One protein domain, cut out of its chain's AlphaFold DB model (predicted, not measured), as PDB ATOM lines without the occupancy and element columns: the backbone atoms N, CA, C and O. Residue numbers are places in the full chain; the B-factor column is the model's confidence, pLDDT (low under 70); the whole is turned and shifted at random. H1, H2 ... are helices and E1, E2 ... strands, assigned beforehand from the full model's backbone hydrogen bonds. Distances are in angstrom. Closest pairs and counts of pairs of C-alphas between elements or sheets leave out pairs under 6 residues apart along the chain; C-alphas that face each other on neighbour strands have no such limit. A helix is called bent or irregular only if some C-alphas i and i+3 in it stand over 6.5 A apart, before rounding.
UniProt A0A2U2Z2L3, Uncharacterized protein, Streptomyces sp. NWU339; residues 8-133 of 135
ATOM      1  N   HIS A   8     126.105 163.845 172.760       61.06
ATOM      2  CA  HIS A   8     125.827 164.135 171.355       61.06
ATOM      3  C   HIS A   8     127.084 164.511 170.558       61.06
ATOM      4  O   HIS A   8     127.252 164.006 169.448       61.06
ATOM      5  N   ASP A   9     127.986 165.314 171.131       66.88
ATOM      6  CA  ASP A   9     129.238 165.717 170.475       66.88
ATOM      7  C   ASP A   9     130.177 164.510 170.305       66.88
ATOM      8  O   ASP A   9     130.819 164.345 169.265       66.88
ATOM      9  N   ASP A  10     130.184 163.609 171.294       75.44
ATOM     10  CA  ASP A  10     130.950 162.361 171.247       75.44
ATOM     11  C   ASP A  10     130.453 161.416 170.140       75.44
ATOM     12  O   ASP A  10     131.261 160.750 169.492       75.44
ATOM     13  N   LEU A  11     129.138 161.354 169.890       72.88
ATOM     14  CA  LEU A  11     128.554 160.497 168.855       72.88
ATOM     15  C   LEU A  11     128.880 161.004 167.444       72.88
ATOM     16  O   LEU A  11     129.258 160.206 166.583       72.88
ATOM     17  N   ASP A  12     128.776 162.310 167.209       78.31
ATOM     18  CA  ASP A  12     129.074 162.913 165.906       78.31
ATOM     19  C   ASP A  12     130.557 162.766 165.538       78.31
ATOM     20  O   ASP A  12     130.897 162.451 164.390       78.31
ATOM     21  N   GLU A  13     131.455 162.899 166.519       81.38
ATOM     22  CA  GLU A  13     132.884 162.662 166.319       81.38
ATOM     23  C   GLU A  13     133.184 161.180 166.025       81.38
ATOM     24  O   GLU A  13     134.012 160.859 165.162       81.38
ATOM     25  N   LEU A  14     132.475 160.257 166.681       74.31
ATOM     26  CA  LEU A  14     132.594 158.817 166.437       74.31
ATOM     27  C   LEU A  14     132.096 158.448 165.032       74.31
ATOM     28  O   LEU A  14     132.777 157.719 164.308       74.31
ATOM     29  N   MET A  15     130.974 159.028 164.599       77.06
ATOM     30  CA  MET A  15     130.413 158.855 163.254       77.06
ATOM     31  C   MET A  15     131.298 159.460 162.155       77.06
ATOM     32  O   MET A  15     131.346 158.941 161.036       77.06
ATOM     33  N   ALA A  16     132.030 160.538 162.453       80.69
ATOM     34  CA  ALA A  16     132.994 161.136 161.529       80.69
ATOM     35  C   ALA A  16     134.245 160.264 161.320       80.69
ATOM     36  O   ALA A  16     134.850 160.315 160.247       80.69
ATOM     37  N   ARG A  17     134.617 159.456 162.321       77.44
ATOM     38  CA  ARG A  17     135.783 158.553 162.290       77.44
ATOM     39  C   ARG A  17     135.494 157.195 161.655       77.44
ATOM     40  O   ARG A  17     136.437 156.476 161.324       77.44
ATOM     41  N   LEU A  18     134.224 156.834 161.479       75.75
ATOM     42  CA  LEU A  18     133.864 155.592 160.807       75.75
ATOM     43  C   LEU A  18     134.284 155.647 159.329       75.75
ATOM     44  O   LEU A  18     134.003 156.638 158.647       75.75
ATOM     45  N   PRO A  19     134.930 154.594 158.796       74.50
ATOM     46  CA  PRO A  19     135.227 154.511 157.375       74.50
ATOM     47  C   PRO A  19     133.914 154.514 156.585       74.50
ATOM     48  O   PRO A  19     133.137 153.559 156.613       74.50
ATOM     49  N   LYS A  20     133.650 155.623 155.892       77.81
ATOM     50  CA  LYS A  20     132.482 155.762 155.023       77.81
ATOM     51  C   LYS A  20     132.780 155.066 153.707       77.81
ATOM     52  O   LYS A  20     133.790 155.355 153.065       77.81
ATOM     53  N   ARG A  21     131.883 154.174 153.296       80.75
ATOM     54  CA  ARG A  21     131.934 153.562 151.967       80.75
ATOM     55  C   ARG A  21     131.905 154.663 150.916       80.75
ATOM     56  O   ARG A  21     131.118 155.607 151.007       80.75
ATOM     57  N   SER A  22     132.777 154.554 149.926       86.50
ATOM     58  CA  SER A  22     132.792 155.480 148.807       86.50
ATOM     59  C   SER A  22     131.489 155.356 148.004       86.50
ATOM     60  O   SER A  22     130.914 154.266 147.907       86.50
ATOM     61  N   PRO A  23     131.020 156.435 147.352       83.31
ATOM     62  CA  PRO A  23     129.853 156.370 146.471       83.31
ATOM     63  C   PRO A  23     129.973 155.290 145.388       83.31
ATOM     64  O   PRO A  23     128.978 154.697 144.981       83.31
ATOM     65  N   ARG A  24     131.206 155.008 144.948       85.88
ATOM     66  CA  ARG A  24     131.507 153.950 143.985       85.88
ATOM     67  C   ARG A  24     131.183 152.563 144.541       85.88
ATOM     68  O   ARG A  24     130.516 151.799 143.858       85.88
ATOM     69  N   GLU A  25     131.602 152.259 145.766       88.44
ATOM     70  CA  GLU A  25     131.329 150.964 146.411       88.44
ATOM     71  C   GLU A  25     129.834 150.751 146.665       88.44
ATOM     72  O   GLU A  25     129.338 149.637 146.517       88.44
ATOM     73  N   VAL A  26     129.100 151.811 147.020       89.19
ATOM     74  CA  VAL A  26     127.634 151.753 147.160       89.19
ATOM     75  C   VAL A  26     126.974 151.511 145.801       89.19
ATOM     76  O   VAL A  26     126.062 150.696 145.675       89.19
ATOM     77  N   PHE A  27     127.447 152.186 144.751       89.44
ATOM     78  CA  PHE A  27     126.905 152.014 143.406       89.44
ATOM     79  C   PHE A  27     127.181 150.617 142.831       89.44
ATOM     80  O   PHE A  27     126.308 150.030 142.186       89.44
ATOM     81  N   GLU A  28     128.377 150.072 143.062       92.88
ATOM     82  CA  GLU A  28     128.753 148.720 142.640       92.88
ATOM     83  C   GLU A  28     127.880 147.664 143.330       92.88
ATOM     84  O   GLU A  28     127.355 146.780 142.650       92.88
ATOM     85  N   GLU A  29     127.622 147.809 144.633       90.94
ATOM     86  CA  GLU A  29     126.687 146.953 145.370       90.94
ATOM     87  C   GLU A  29     125.257 147.045 144.824       90.94
ATOM     88  O   GLU A  29     124.665 146.021 144.487       90.94
ATOM     89  N   LEU A  30     124.708 148.255 144.660       88.12
ATOM     90  CA  LEU A  30     123.357 148.445 144.114       88.12
ATOM     91  C   LEU A  30     123.220 147.845 142.709       88.12
ATOM     92  O   LEU A  30     122.192 147.261 142.358       88.12
ATOM     93  N   THR A  31     124.262 147.976 141.892       90.81
ATOM     94  CA  THR A  31     124.290 147.407 140.543       90.81
ATOM     95  C   THR A  31     124.360 145.881 140.590       90.81
ATOM     96  O   THR A  31     123.665 145.222 139.815       90.81
ATOM     97  N   ALA A  32     125.156 145.304 141.495       90.44
ATOM     98  CA  ALA A  32     125.220 143.861 141.699       90.44
ATOM     99  C   ALA A  32     123.873 143.300 142.186       90.44
ATOM    100  O   ALA A  32     123.380 142.332 141.607       90.44
ATOM    101  N   ALA A  33     123.230 143.963 143.151       84.12
ATOM    102  CA  ALA A  33     121.904 143.605 143.645       84.12
ATOM    103  C   ALA A  33     120.846 143.639 142.529       84.12
ATOM    104  O   ALA A  33     120.069 142.697 142.384       84.12
ATOM    105  N   ARG A  34     120.859 144.666 141.666       83.06
ATOM    106  CA  ARG A  34     119.964 144.737 140.495       83.06
ATOM    107  C   ARG A  34     120.172 143.588 139.514       83.06
ATOM    108  O   ARG A  34     119.195 143.047 139.008       83.06
ATOM    109  N   ARG A  35     121.423 143.211 139.228       83.88
ATOM    110  CA  ARG A  35     121.717 142.072 138.339       83.88
ATOM    111  C   ARG A  35     121.252 140.753 138.947       83.88
ATOM    112  O   ARG A  35     120.693 139.937 138.225       83.88
ATOM    113  N   ALA A  36     121.458 140.564 140.250       82.38
ATOM    114  CA  ALA A  36     120.977 139.387 140.964       82.38
ATOM    115  C   ALA A  36     119.442 139.304 140.931       82.38
ATOM    116  O   ALA A  36     118.902 138.257 140.599       82.38
ATOM    117  N   ALA A  37     118.744 140.421 141.168       75.25
ATOM    118  CA  ALA A  37     117.286 140.485 141.084       75.25
ATOM    119  C   ALA A  37     116.757 140.210 139.664       75.25
ATOM    120  O   ALA A  37     115.766 139.510 139.507       75.25
ATOM    121  N   ALA A  38     117.435 140.712 138.625       74.19
ATOM    122  CA  ALA A  38     117.052 140.474 137.232       74.19
ATOM    123  C   ALA A  38     117.265 139.020 136.767       74.19
ATOM    124  O   ALA A  38     116.681 138.613 135.765       74.19
ATOM    125  N   ALA A  39     118.107 138.244 137.460       73.69
ATOM    126  CA  ALA A  39     118.307 136.824 137.172       73.69
ATOM    127  C   ALA A  39     117.135 135.953 137.659       73.69
ATOM    128  O   ALA A  39     116.946 134.843 137.160       73.69
ATOM    129  N   THR A  40     116.335 136.452 138.604       72.12
ATOM    130  CA  THR A  40     115.106 135.800 139.048       72.12
ATOM    131  C   THR A  40     114.006 136.103 138.036       72.12
ATOM    132  O   THR A  40     113.625 137.260 137.850       72.12
ATOM    133  N   LEU A  41     113.499 135.072 137.355       67.06
ATOM    134  CA  LEU A  41     112.327 135.237 136.498       67.06
ATOM    135  C   LEU A  41     111.156 135.742 137.354       67.06
ATOM    136  O   LEU A  41     110.931 135.190 138.435       67.06
ATOM    137  N   PRO A  42     110.421 136.775 136.905       67.31
ATOM    138  CA  PRO A  42     109.245 137.228 137.626       67.31
ATOM    139  C   PRO A  42     108.226 136.090 137.712       67.31
ATOM    140  O   PRO A  42     108.104 135.280 136.788       67.31
ATOM    141  N   GLU A  43     107.495 136.038 138.823       73.50
ATOM    142  CA  GLU A  43     106.375 135.111 138.966       73.50
ATOM    143  C   GLU A  43     105.386 135.326 137.814       73.50
ATOM    144  O   GLU A  43     105.032 136.461 137.479       73.50
ATOM    145  N   LEU A  44     104.957 134.228 137.186       78.31
ATOM    146  CA  LEU A  44     103.896 134.284 136.188       78.31
ATOM    147  C   LEU A  44     102.617 134.760 136.879       78.31
ATOM    148  O   LEU A  44     102.206 134.182 137.880       78.31
ATOM    149  N   THR A  45     101.991 135.797 136.330       82.06
ATOM    150  CA  THR A  45     100.725 136.341 136.827       82.06
ATOM    151  C   THR A  45      99.734 136.486 135.681       82.06
ATOM    152  O   THR A  45     100.117 136.733 134.534       82.06
ATOM    153  N   THR A  46      98.453 136.313 135.993       86.12
ATOM    154  CA  THR A  46      97.335 136.560 135.071       86.12
ATOM    155  C   THR A  46      96.869 138.016 135.106       86.12
ATOM    156  O   THR A  46      96.034 138.414 134.295       86.12
ATOM    157  N   ILE A  47      97.417 138.828 136.018       91.06
ATOM    158  CA  ILE A  47      97.077 140.241 136.154       91.06
ATOM    159  C   ILE A  47      97.632 141.017 134.945       91.06
ATOM    160  O   ILE A  47      98.848 141.034 134.732       91.06
ATOM    161  N   PRO A  48      96.786 141.699 134.153       91.62
ATOM    162  CA  PRO A  48      97.246 142.550 133.072       91.62
ATOM    163  C   PRO A  48      97.939 143.796 133.617       91.62
ATOM    164  O   PRO A  48      97.706 144.233 134.743       91.62
ATOM    165  N   VAL A  49      98.762 144.423 132.780       91.31
ATOM    166  CA  VAL A  49      99.386 145.703 133.128       91.31
ATOM    167  C   VAL A  49      98.291 146.749 133.388       91.31
ATOM    168  O   VAL A  49      97.442 146.955 132.514       91.31
ATOM    169  N   PRO A  50      98.286 147.423 134.554       93.12
ATOM    170  CA  PRO A  50      97.275 148.421 134.854       93.12
ATOM    171  C   PRO A  50      97.477 149.690 134.029       93.12
ATOM    172  O   PRO A  50      98.594 150.109 133.722       93.12
ATOM    173  N   SER A  51      96.366 150.359 133.750       92.94
ATOM    174  CA  SER A  51      96.342 151.756 133.330       92.94
ATOM    175  C   SER A  51      95.996 152.660 134.515       92.94
ATOM    176  O   SER A  51      95.387 152.221 135.490       92.94
ATOM    177  N   TYR A  52      96.373 153.934 134.428       90.38
ATOM    178  CA  TYR A  52      96.124 154.937 135.468       90.38
ATOM    179  C   TYR A  52      95.263 156.060 134.884       90.38
ATOM    180  O   TYR A  52      95.790 157.123 134.540       90.38
ATOM    181  N   PRO A  53      93.946 155.834 134.715       88.44
ATOM    182  CA  PRO A  53      93.078 156.726 133.943       88.44
ATOM    183  C   PRO A  53      92.971 158.139 134.529       88.44
ATOM    184  O   PRO A  53      92.660 159.074 133.798       88.44
ATOM    185  N   TYR A  54      93.263 158.308 135.821       84.81
ATOM    186  CA  TYR A  54      93.181 159.597 136.512       84.81
ATOM    187  C   TYR A  54      94.545 160.247 136.798       84.81
ATOM    188  O   TYR A  54      94.582 161.300 137.424       84.81
ATOM    189  N   GLY A  55      95.645 159.666 136.291       70.88
ATOM    190  CA  GLY A  55      96.980 160.275 136.217       70.88
ATOM    191  C   GLY A  55      97.591 160.824 137.519       70.88
ATOM    192  O   GLY A  55      97.037 160.738 138.608       70.88
ATOM    193  N   TRP A  56      98.790 161.401 137.381       55.16
ATOM    194  CA  TRP A  56      99.519 162.124 138.438       55.16
ATOM    195  C   TRP A  56      99.236 163.638 138.414       55.16
ATOM    196  O   TRP A  56      99.411 164.318 139.419       55.16
ATOM    197  N   SER A  57      98.773 164.170 137.273       55.03
ATOM    198  CA  SER A  57      98.471 165.596 137.070       55.03
ATOM    199  C   SER A  57      97.150 166.046 137.698       55.03
ATOM    200  O   SER A  57      96.747 167.190 137.518       55.03
ATOM    201  N   MET A  58      96.455 165.152 138.403       53.69
ATOM    202  CA  MET A  58      95.210 165.449 139.097       53.69
ATOM    203  C   MET A  58      95.284 164.984 140.554       53.69
ATOM    204  O   MET A  58      94.485 164.162 140.991       53.69
ATOM    205  N   LEU A  59      96.247 165.515 141.317       59.03
ATOM    206  CA  LEU A  59      96.327 165.296 142.771       59.03
ATOM    207  C   LEU A  59      95.007 165.636 143.500       59.03
ATOM    208  O   LEU A  59      94.750 165.086 144.565       59.03
ATOM    209  N   ASP A  60      94.149 166.457 142.884       69.25
ATOM    210  CA  ASP A  60      92.821 166.821 143.388       69.25
ATOM    211  C   ASP A  60      91.668 165.956 142.846       69.25
ATOM    212  O   ASP A  60      90.513 166.150 143.236       69.25
ATOM    213  N   HIS A  61      91.920 165.006 141.938       77.69
ATOM    214  CA  HIS A  61      90.839 164.157 141.443       77.69
ATOM    215  C   HIS A  61      90.432 163.160 142.531       77.69
ATOM    216  O   HIS A  61      91.280 162.430 143.049       77.69
ATOM    217  N   PRO A  62      89.131 163.033 142.850       80.75
ATOM    218  CA  PRO A  62      88.679 162.101 143.875       80.75
ATOM    219  C   PRO A  62      89.000 160.641 143.529       80.75
ATOM    220  O   PRO A  62      89.032 159.810 144.417       80.75
ATOM    221  N   LEU A  63      89.266 160.293 142.272       83.88
ATOM    222  CA  LEU A  63      89.691 158.939 141.880       83.88
ATOM    223  C   LEU A  63      91.193 158.854 141.562       83.88
ATOM    224  O   LEU A  63      91.645 157.921 140.901       83.88
ATOM    225  N   GLY A  64      91.977 159.841 142.003       85.06
ATOM    226  CA  GLY A  64      93.434 159.784 141.938       85.06
ATOM    227  C   GLY A  64      93.958 158.510 142.610       85.06
ATOM    228  O   GLY A  64      93.444 158.076 143.644       85.06
ATOM    229  N   GLY A  65      94.953 157.880 141.986       82.50
ATOM    230  CA  GLY A  65      95.529 156.620 142.464       82.50
ATOM    231  C   GLY A  65      94.743 155.355 142.105       82.50
ATOM    232  O   GLY A  65      95.187 154.268 142.468       82.50
ATOM    233  N   THR A  66      93.622 155.453 141.377       89.44
ATOM    234  CA  THR A  66      92.948 154.260 140.847       89.44
ATOM    235  C   THR A  66      93.797 153.593 139.764       89.44
ATOM    236  O   THR A  66      94.213 154.225 138.787       89.44
ATOM    237  N   MET A  67      94.011 152.296 139.945       92.19
ATOM    238  CA  MET A  67      94.569 151.368 138.974       92.19
ATOM    239  C   MET A  67      93.428 150.680 138.241       92.19
ATOM    240  O   MET A  67      92.515 150.162 138.876       92.19
ATOM    241  N   ARG A  68      93.498 150.650 136.912       94.44
ATOM    242  CA  ARG A  68      92.503 149.996 136.064       94.44
ATOM    243  C   ARG A  68      93.104 148.811 135.324       94.44
ATOM    244  O   ARG A  68      93.987 148.995 134.483       94.44
ATOM    245  N   PHE A  69      92.555 147.631 135.572       95.88
ATOM    246  CA  PHE A  69      92.897 146.364 134.933       95.88
ATOM    247  C   PHE A  69      91.857 146.039 133.860       95.88
ATOM    248  O   PHE A  69      90.781 145.518 134.149       95.88
ATOM    249  N   ALA A  70      92.148 146.396 132.610       96.38
ATOM    250  CA  ALA A  70      91.262 146.095 131.490       96.38
ATOM    251  C   ALA A  70      91.368 144.618 131.079       96.38
ATOM    252  O   ALA A  70      92.450 144.030 131.139       96.38
ATOM    253  N   CYS A  71      90.265 144.034 130.602       95.31
ATOM    254  CA  CYS A  71      90.307 142.699 130.008       95.31
ATOM    255  C   CYS A  71      91.251 142.682 128.796       95.31
ATOM    256  O   CYS A  71      91.108 143.486 127.870       95.31
ATOM    257  N   VAL A  72      92.184 141.725 128.763       92.75
ATOM    258  CA  VAL A  72      93.186 141.609 127.688       92.75
ATOM    259  C   VAL A  72      92.586 141.256 126.326       92.75
ATOM    260  O   VAL A  72      93.214 141.506 125.301       92.75
ATOM    261  N   LEU A  73      91.359 140.721 126.291       93.50
ATOM    262  CA  LEU A  73      90.624 140.471 125.048       93.50
ATOM    263  C   LEU A  73      89.914 141.722 124.505       93.50
ATOM    264  O   LEU A  73      89.308 141.661 123.437       93.50
ATOM    265  N   GLY A  74      89.972 142.854 125.216       93.00
ATOM    266  CA  GLY A  74      89.426 144.127 124.743       93.00
ATOM    267  C   GLY A  74      87.897 144.181 124.700       93.00
ATOM    268  O   GLY A  74      87.337 144.943 123.918       93.00
ATOM    269  N   CYS A  75      87.203 143.400 125.533       94.75
ATOM    270  CA  CYS A  75      85.735 143.315 125.541       94.75
ATOM    271  C   CYS A  75      85.023 144.531 126.171       94.75
ATOM    272  O   CYS A  75      83.798 144.555 126.257       94.75
ATOM    273  N   GLY A  76      85.779 145.537 126.621       94.81
ATOM    274  CA  GLY A  76      85.265 146.747 127.269       94.81
ATOM    275  C   GLY A  76      85.103 146.641 128.789       94.81
ATOM    276  O   GLY A  76      84.910 147.666 129.439       94.81
ATOM    277  N   TRP A  77      85.231 145.444 129.367       97.19
ATOM    278  CA  TRP A  77      85.250 145.258 130.818       97.19
ATOM    279  C   TRP A  77      86.587 145.688 131.437       97.19
ATOM    280  O   TRP A  77      87.654 145.546 130.826       97.19
ATOM    281  N   TYR A  78      86.521 146.181 132.672       96.56
ATOM    282  CA  TYR A  78      87.681 146.482 133.497       96.56
ATOM    283  C   TYR A  78      87.369 146.304 134.987       96.56
ATOM    284  O   TYR A  78      86.228 146.483 135.416       96.56
ATOM    285  N   HIS A  79      88.413 146.017 135.763       95.56
ATOM    286  CA  HIS A  79      88.407 146.062 137.223       95.56
ATOM    287  C   HIS A  79      89.197 147.279 137.702       95.56
ATOM    288  O   HIS A  79      90.331 147.484 137.267       95.56
ATOM    289  N   ASP A  80      88.598 148.084 138.573       93.94
ATOM    290  CA  ASP A  80      89.255 149.241 139.180       93.94
ATOM    291  C   ASP A  80      89.622 148.906 140.630       93.94
ATOM    292  O   ASP A  80      88.790 148.411 141.382       93.94
ATOM    293  N   GLU A  81      90.859 149.212 141.015       91.69
ATOM    294  CA  GLU A  81      91.325 149.168 142.402       91.69
ATOM    295  C   GLU A  81      91.841 150.549 142.800       91.69
ATOM    296  O   GLU A  81      92.640 151.163 142.087       91.69
ATOM    297  N   ASN A  82      91.466 151.026 143.978       87.81
ATOM    298  CA  ASN A  82      92.050 152.204 144.605       87.81
ATOM    299  C   ASN A  82      92.600 151.827 145.988       87.81
ATOM    300  O   ASN A  82      91.912 151.999 146.996       87.81
ATOM    301  N   PRO A  83      93.856 151.345 146.083       77.81
ATOM    302  CA  PRO A  83      94.429 150.859 147.339       77.81
ATOM    303  C   PRO A  83      94.431 151.895 148.464       77.81
ATOM    304  O   PRO A  83      94.363 151.523 149.632       77.81
ATOM    305  N   ALA A  84      94.493 153.188 148.127       73.88
ATOM    306  CA  ALA A  84      94.456 154.269 149.107       73.88
ATOM    307  C   ALA A  84      93.068 154.456 149.745       73.88
ATOM    308  O   ALA A  84      92.972 155.039 150.824       73.88
ATOM    309  N   ARG A  85      91.998 153.988 149.088       74.00
ATOM    310  CA  ARG A  85      90.601 154.175 149.517       74.00
ATOM    311  C   ARG A  85      89.881 152.881 149.885       74.00
ATOM    312  O   ARG A  85      89.026 152.899 150.761       74.00
ATOM    313  N   GLU A  86      90.196 151.786 149.206       65.06
ATOM    314  CA  GLU A  86      89.478 150.508 149.303       65.06
ATOM    315  C   GLU A  86      90.097 149.558 150.324       65.06
ATOM    316  O   GLU A  86      89.414 148.688 150.864       65.06
ATOM    317  N   ALA A  87      91.384 149.722 150.639       59.59
ATOM    318  CA  ALA A  87      91.968 148.983 151.738       59.59
ATOM    319  C   ALA A  87      91.488 149.607 153.053       59.59
ATOM    320  O   ALA A  87      91.813 150.752 153.368       59.59
ATOM    321  N   ALA A  88      90.799 148.824 153.885       56.22
ATOM    322  CA  ALA A  88      90.959 148.990 155.321       56.22
ATOM    323  C   ALA A  88      92.456 148.794 155.585       56.22
ATOM    324  O   ALA A  88      92.940 147.661 155.609       56.22
ATOM    325  N   ILE A  89      93.216 149.891 155.640       65.25
ATOM    326  CA  ILE A  89      94.656 149.839 155.864       65.25
ATOM    327  C   ILE A  89      94.820 149.288 157.275       65.25
ATOM    328  O   ILE A  89      94.724 150.024 158.255       65.25
ATOM    329  N   ALA A  90      95.005 147.970 157.376       71.19
ATOM    330  CA  ALA A  90      95.344 147.324 158.628       71.19
ATOM    331  C   ALA A  90      96.528 148.098 159.220       71.19
ATOM    332  O   ALA A  90      97.471 148.370 158.468       71.19
ATOM    333  N   PRO A  91      96.490 148.496 160.501       79.62
ATOM    334  CA  PRO A  91      97.538 149.319 161.088       79.62
ATOM    335  C   PRO A  91      98.935 148.757 160.804       79.62
ATOM    336  O   PRO A  91      99.120 147.539 160.722       79.62
ATOM    337  N   LEU A  92      99.919 149.639 160.626       81.56
ATOM    338  CA  LEU A  92     101.315 149.203 160.603       81.56
ATOM    339  C   LEU A  92     101.632 148.561 161.956       81.56
ATOM    340  O   LEU A  92     101.394 149.171 162.999       81.56
ATOM    341  N   VAL A  93     102.111 147.320 161.934       83.81
ATOM    342  CA  VAL A  93     102.465 146.589 163.152       83.81
ATOM    343  C   VAL A  93     103.965 146.731 163.331       83.81
ATOM    344  O   VAL A  93     104.744 146.103 162.621       83.81
ATOM    345  N   MET A  94     104.358 147.585 164.271       87.44
ATOM    346  CA  MET A  94     105.765 147.820 164.568       87.44
ATOM    347  C   MET A  94     106.257 146.828 165.626       87.44
ATOM    348  O   MET A  94     105.590 146.661 166.654       87.44
ATOM    349  N   PRO A  95     107.411 146.175 165.416       88.00
ATOM    350  CA  PRO A  95     108.029 145.363 166.451       88.00
ATOM    351  C   PRO A  95     108.527 146.253 167.597       88.00
ATOM    352  O   PRO A  95     108.884 147.412 167.396       88.00
ATOM    353  N   LEU A  96     108.567 145.699 168.813       90.75
ATOM    354  CA  LEU A  96     109.166 146.380 169.971       90.75
ATOM    355  C   LEU A  96     110.691 146.507 169.840       90.75
ATOM    356  O   LEU A  96     111.283 147.421 170.402       90.75
ATOM    357  N   ASP A  97     111.303 145.569 169.118       93.00
ATOM    358  CA  ASP A  97     112.724 145.556 168.800       93.00
ATOM    359  C   ASP A  97     112.972 146.363 167.511       93.00
ATOM    360  O   ASP A  97     112.544 145.922 166.437       93.00
ATOM    361  N   PRO A  98     113.625 147.539 167.588       90.25
ATOM    362  CA  PRO A  98     113.832 148.403 166.431       90.25
ATOM    363  C   PRO A  98     114.749 147.775 165.376       90.25
ATOM    364  O   PRO A  98     114.614 148.113 164.203       90.25
ATOM    365  N   GLU A  99     115.624 146.831 165.740       92.31
ATOM    366  CA  GLU A  99     116.491 146.140 164.773       92.31
ATOM    367  C   GLU A  99     115.689 145.246 163.813       92.31
ATOM    368  O   GLU A  99     116.139 144.946 162.711       92.31
ATOM    369  N   LYS A 100     114.462 144.869 164.195       91.44
ATOM    370  CA  LYS A 100     113.543 144.057 163.380       91.44
ATOM    371  C   LYS A 100     112.534 144.887 162.594       91.44
ATOM    372  O   LYS A 100     111.657 144.318 161.941       91.44
ATOM    373  N   ALA A 101     112.612 146.216 162.670       89.25
ATOM    374  CA  ALA A 101     111.644 147.102 162.032       89.25
ATOM    375  C   ALA A 101     111.592 146.887 160.514       89.25
ATOM    376  O   ALA A 101     110.504 146.737 159.961       89.25
ATOM    377  N   ASP A 102     112.749 146.794 159.858       89.50
ATOM    378  CA  ASP A 102     112.834 146.629 158.404       89.50
ATOM    379  C   ASP A 102     112.250 145.287 157.938       89.50
ATOM    380  O   ASP A 102     111.486 145.239 156.971       89.50
ATOM    381  N   GLU A 103     112.551 144.200 158.656       89.06
ATOM    382  CA  GLU A 103     112.006 142.866 158.383       89.06
ATOM    383  C   GLU A 103     110.481 142.854 158.546       89.06
ATOM    384  O   GLU A 103     109.758 142.399 157.658       89.06
ATOM    385  N   ALA A 104     109.973 143.417 159.646       89.38
ATOM    386  CA  ALA A 104     108.542 143.475 159.922       89.38
ATOM    387  C   ALA A 104     107.782 144.328 158.892       89.38
ATOM    388  O   ALA A 104     106.712 143.929 158.424       89.38
ATOM    389  N   LEU A 105     108.340 145.479 158.503       89.44
ATOM    390  CA  LEU A 105     107.758 146.341 157.472       89.44
ATOM    391  C   LEU A 105     107.743 145.649 156.109       89.44
ATOM    392  O   LEU A 105     106.734 145.721 155.403       89.44
ATOM    393  N   THR A 106     108.824 144.949 155.760       90.69
ATOM    394  CA  THR A 106     108.922 144.183 154.510       90.69
ATOM    395  C   THR A 106     107.890 143.061 154.486       90.69
ATOM    396  O   THR A 106     107.081 143.001 153.562       90.69
ATOM    397  N   ALA A 107     107.816 142.246 155.541       89.94
ATOM    398  CA  ALA A 107     106.841 141.164 155.647       89.94
ATOM    399  C   ALA A 107     105.393 141.682 155.580       89.94
ATOM    400  O   ALA A 107     104.529 141.090 154.925       89.94
ATOM    401  N   GLN A 108     105.108 142.823 156.216       89.75
ATOM    402  CA  GLN A 108     103.786 143.434 156.139       89.75
ATOM    403  C   GLN A 108     103.472 143.953 154.727       89.75
ATOM    404  O   GLN A 108     102.338 143.799 154.262       89.75
ATOM    405  N   ALA A 109     104.446 144.553 154.039       88.19
ATOM    406  CA  ALA A 109     104.295 145.004 152.658       88.19
ATOM    407  C   ALA A 109     104.060 143.829 151.697       88.19
ATOM    408  O   ALA A 109     103.133 143.884 150.887       88.19
ATOM    409  N   GLU A 110     104.825 142.745 151.832       90.69
ATOM    410  CA  GLU A 110     104.677 141.525 151.036       90.69
ATOM    411  C   GLU A 110     103.315 140.868 151.250       90.69
ATOM    412  O   GLU A 110     102.628 140.540 150.282       90.69
ATOM    413  N   ASN A 111     102.864 140.750 152.503       88.75
ATOM    414  CA  ASN A 111     101.545 140.206 152.811       88.75
ATOM    415  C   ASN A 111     100.425 141.053 152.184       88.75
ATOM    416  O   ASN A 111      99.497 140.523 151.575       88.75
ATOM    417  N   ARG A 112     100.523 142.387 152.272       87.31
ATOM    418  CA  ARG A 112      99.559 143.292 151.622       87.31
ATOM    419  C   ARG A 112      99.579 143.139 150.101       87.31
ATOM    420  O   ARG A 112      98.513 143.096 149.491       87.31
ATOM    421  N   ALA A 113     100.761 143.027 149.499       87.38
ATOM    422  CA  ALA A 113     100.907 142.807 148.065       87.38
ATOM    423  C   ALA A 113     100.321 141.452 147.634       87.38
ATOM    424  O   ALA A 113      99.661 141.378 146.601       87.38
ATOM    425  N   ALA A 114     100.503 140.393 148.426       88.75
ATOM    426  CA  ALA A 114      99.929 139.076 148.163       88.75
ATOM    427  C   ALA A 114      98.393 139.095 148.210       88.75
ATOM    428  O   ALA A 114      97.750 138.614 147.280       88.75
ATOM    429  N   VAL A 115      97.801 139.714 149.237       88.94
ATOM    430  CA  VAL A 115      96.338 139.864 149.356       88.94
ATOM    431  C   VAL A 115      95.764 140.673 148.192       88.94
ATOM    432  O   VAL A 115      94.740 140.297 147.623       88.94
ATOM    433  N   PHE A 116      96.428 141.770 147.818       89.25
ATOM    434  CA  PHE A 116      96.040 142.579 146.667       89.25
ATOM    435  C   PHE A 116      96.075 141.769 145.364       89.25
ATOM    436  O   PHE A 116      95.078 141.734 144.645       89.25
ATOM    437  N   ARG A 117      97.189 141.074 145.088       90.12
ATOM    438  CA  ARG A 117      97.334 140.232 143.891       90.12
ATOM    439  C   ARG A 117      96.241 139.175 143.816       90.12
ATOM    440  O   ARG A 117      95.563 139.100 142.800       90.12
ATOM    441  N   ALA A 118      96.016 138.436 144.903       90.94
ATOM    442  CA  ALA A 118      95.005 137.384 144.948       90.94
ATOM    443  C   ALA A 118      93.600 137.912 144.619       90.94
ATOM    444  O   ALA A 118      92.872 137.287 143.855       90.94
ATOM    445  N   ARG A 119      93.222 139.084 145.148       91.25
ATOM    446  CA  ARG A 119      91.925 139.703 144.840       91.25
ATOM    447  C   ARG A 119      91.795 140.041 143.357       91.25
ATOM    448  O   ARG A 119      90.795 139.681 142.744       91.25
ATOM    449  N   VAL A 120      92.802 140.701 142.788       93.38
ATOM    450  CA  VAL A 120      92.792 141.089 141.372       93.38
ATOM    451  C   VAL A 120      92.760 139.850 140.470       93.38
ATOM    452  O   VAL A 120      91.963 139.803 139.535       93.38
ATOM    453  N   GLU A 121      93.556 138.821 140.774       94.00
ATOM    454  CA  GLU A 121      93.571 137.555 140.027       94.00
ATOM    455  C   GLU A 121      92.220 136.844 140.065       94.00
ATOM    456  O   GLU A 121      91.740 136.424 139.013       94.00
ATOM    457  N   ILE A 122      91.583 136.753 141.238       94.31
ATOM    458  CA  ILE A 122      90.251 136.151 141.382       94.31
ATOM    459  C   ILE A 122      89.233 136.905 140.528       94.31
ATOM    460  O   ILE A 122      88.545 136.286 139.725       94.31
ATOM    461  N   THR A 123      89.162 138.233 140.638       95.38
ATOM    462  CA  THR A 123      88.174 139.023 139.889       95.38
ATOM    463  C   THR A 123      88.380 138.930 138.377       95.38
ATOM    464  O   THR A 123      87.412 138.860 137.619       95.38
ATOM    465  N   ILE A 124      89.633 138.894 137.917       94.31
ATOM    466  CA  ILE A 124      89.934 138.692 136.496       94.31
ATOM    467  C   ILE A 124      89.538 137.282 136.062       94.31
ATOM    468  O   ILE A 124      88.891 137.141 135.028       94.31
ATOM    469  N   ALA A 125      89.892 136.251 136.830       93.50
ATOM    470  CA  ALA A 125      89.542 134.869 136.510       93.50
ATOM    471  C   ALA A 125      88.018 134.681 136.435       93.50
ATOM    472  O   ALA A 125      87.513 134.160 135.446       93.50
ATOM    473  N   GLU A 126      87.277 135.208 137.412       95.38
ATOM    474  CA  GLU A 126      85.812 135.193 137.423       95.38
ATOM    475  C   GLU A 126      85.219 135.896 136.197       95.38
ATOM    476  O   GLU A 126      84.271 135.395 135.590       95.38
ATOM    477  N   HIS A 127      85.781 137.043 135.800       95.94
ATOM    478  CA  HIS A 127      85.368 137.715 134.572       95.94
ATOM    479  C   HIS A 127      85.603 136.836 133.339       95.94
ATOM    480  O   HIS A 127      84.715 136.733 132.491       95.94
ATOM    481  N   PHE A 128      86.769 136.195 133.235       94.44
ATOM    482  CA  PHE A 128      87.095 135.308 132.119       94.44
ATOM    483  C   PHE A 128      86.137 134.118 132.038       94.44
ATOM    484  O   PHE A 128      85.556 133.885 130.977       94.44
ATOM    485  N   ASP A 129      85.885 133.442 133.158       94.88
ATOM    486  CA  ASP A 129      84.976 132.295 133.220       94.88
ATOM    487  C   ASP A 129      83.546 132.663 132.791       94.88
ATOM    488  O   ASP A 129      82.861 131.882 132.125       94.88
ATOM    489  N   GLN A 130      83.087 133.868 133.144       95.69
ATOM    490  CA  GLN A 130      81.724 134.328 132.866       95.69
ATOM    491  C   GLN A 130      81.558 134.923 131.462       95.69
ATOM    492  O   GLN A 130      80.567 134.650 130.783       95.69
ATOM    493  N   ALA A 131      82.490 135.774 131.029       95.56
ATOM    494  CA  ALA A 131      82.362 136.560 129.801       95.56
ATOM    495  C   ALA A 131      83.051 135.914 128.591       95.56
ATOM    496  O   ALA A 131      82.738 136.254 127.444       95.56
ATOM    497  N   HIS A 132      83.991 134.995 128.824       94.69
ATOM    498  CA  HIS A 132      84.841 134.394 127.798       94.69
ATOM    499  C   HIS A 132      84.913 132.860 127.917       94.69
ATOM    500  O   HIS A 132      86.008 132.300 127.901       94.69
ATOM    501  N   PRO A 133      83.769 132.145 127.980       91.50
ATOM    502  CA  PRO A 133      83.774 130.700 128.177       91.50
ATOM    503  C   PRO A 133      84.547 129.980 127.061       91.50
ATOM    504  O   PRO A 133      84.268 130.162 125.872       91.50
TER     505      PRO A 133
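This is residues 8 to 133 of the 135 residues of an uncharacterized protein of Streptomyces sp. NWU339 (UniProt A0A2U2Z2L3). One long helix, H4, with a small two-strand hairpin, E1 and E2, beside its residues 116 to 127 makes the body, and an arm of residues 8 to 44, holding H1 and H2, sticks out from it and touches no other helix. A long loop, residues 40 to 66, leads from the arm to the hairpin, and a second long link folds back from the short H3 to the first residues of H4. The printed part has 126 residues, with four named helices and two named strands in the order H1, H2, E1, E2, H3, H4; the sheet's order is E1 - E2, antiparallel, and the class is mostly helix. The whole is extended, with a radius of gyration of the C-alphas of 21.5 A and spans of 69 by 34 by 32 A.

H1 is residues 8 to 17, 14.6 A long from first to last C-alpha, and begins with C-alpha 8 at (125.827, 164.135, 171.355). H2, residues 23 to 39, is 24.5 A long. E1, residues 67 to 70, and E2, residues 78 to 81, measure 9.7 A and 10.0 A. H3, residues 83 to 86, measures 5.3 A. H4, residues 98 to 131, is 49.7 A long, from C-alpha 98 at (113.832, 148.403, 166.431) to C-alpha 131 at (82.362, 136.560, 129.801); it is irregular, with C-alphas 99 and 102 7.4 A apart.

H1 and H2 are apart, and both are apart from H3 and from H4. E1 and E2 are a hairpin, antiparallel at 163 degrees between their directions. N 67 and O 81 are 2.8 A apart and N 79 and O 69 are 2.9 A apart, within hydrogen-bond range. E2 and H4 have 3 pairs of C-alphas within 8 A, and their closest C-alphas, those of His 79 and Thr 123, are 7.5 A apart. E1 and H4 are only just apart, at 8.3 A, and H3 and H4 also only just, at 8.5 A. In H1 and H2 every O i to N i+4 pair is within hydrogen-bond range, in H4 28 of 30, and H3 is too short for such a pair.

The two C-alphas farthest apart, those of Asp 10 and Pro 133, are 71.3 A apart. Without residues 8 to 44, which stand free, the body has 89 residues and spans 51 by 34 by 19 A. The printed part has no cut. The links from H2 to E1, 27 residues, and from H3 to H4, 11 residues, are long. The mean pLDDT of the printed part is 84.5, with residues 8 to 9, 41 to 42, 56 to 60 and 86 to 89 under 70.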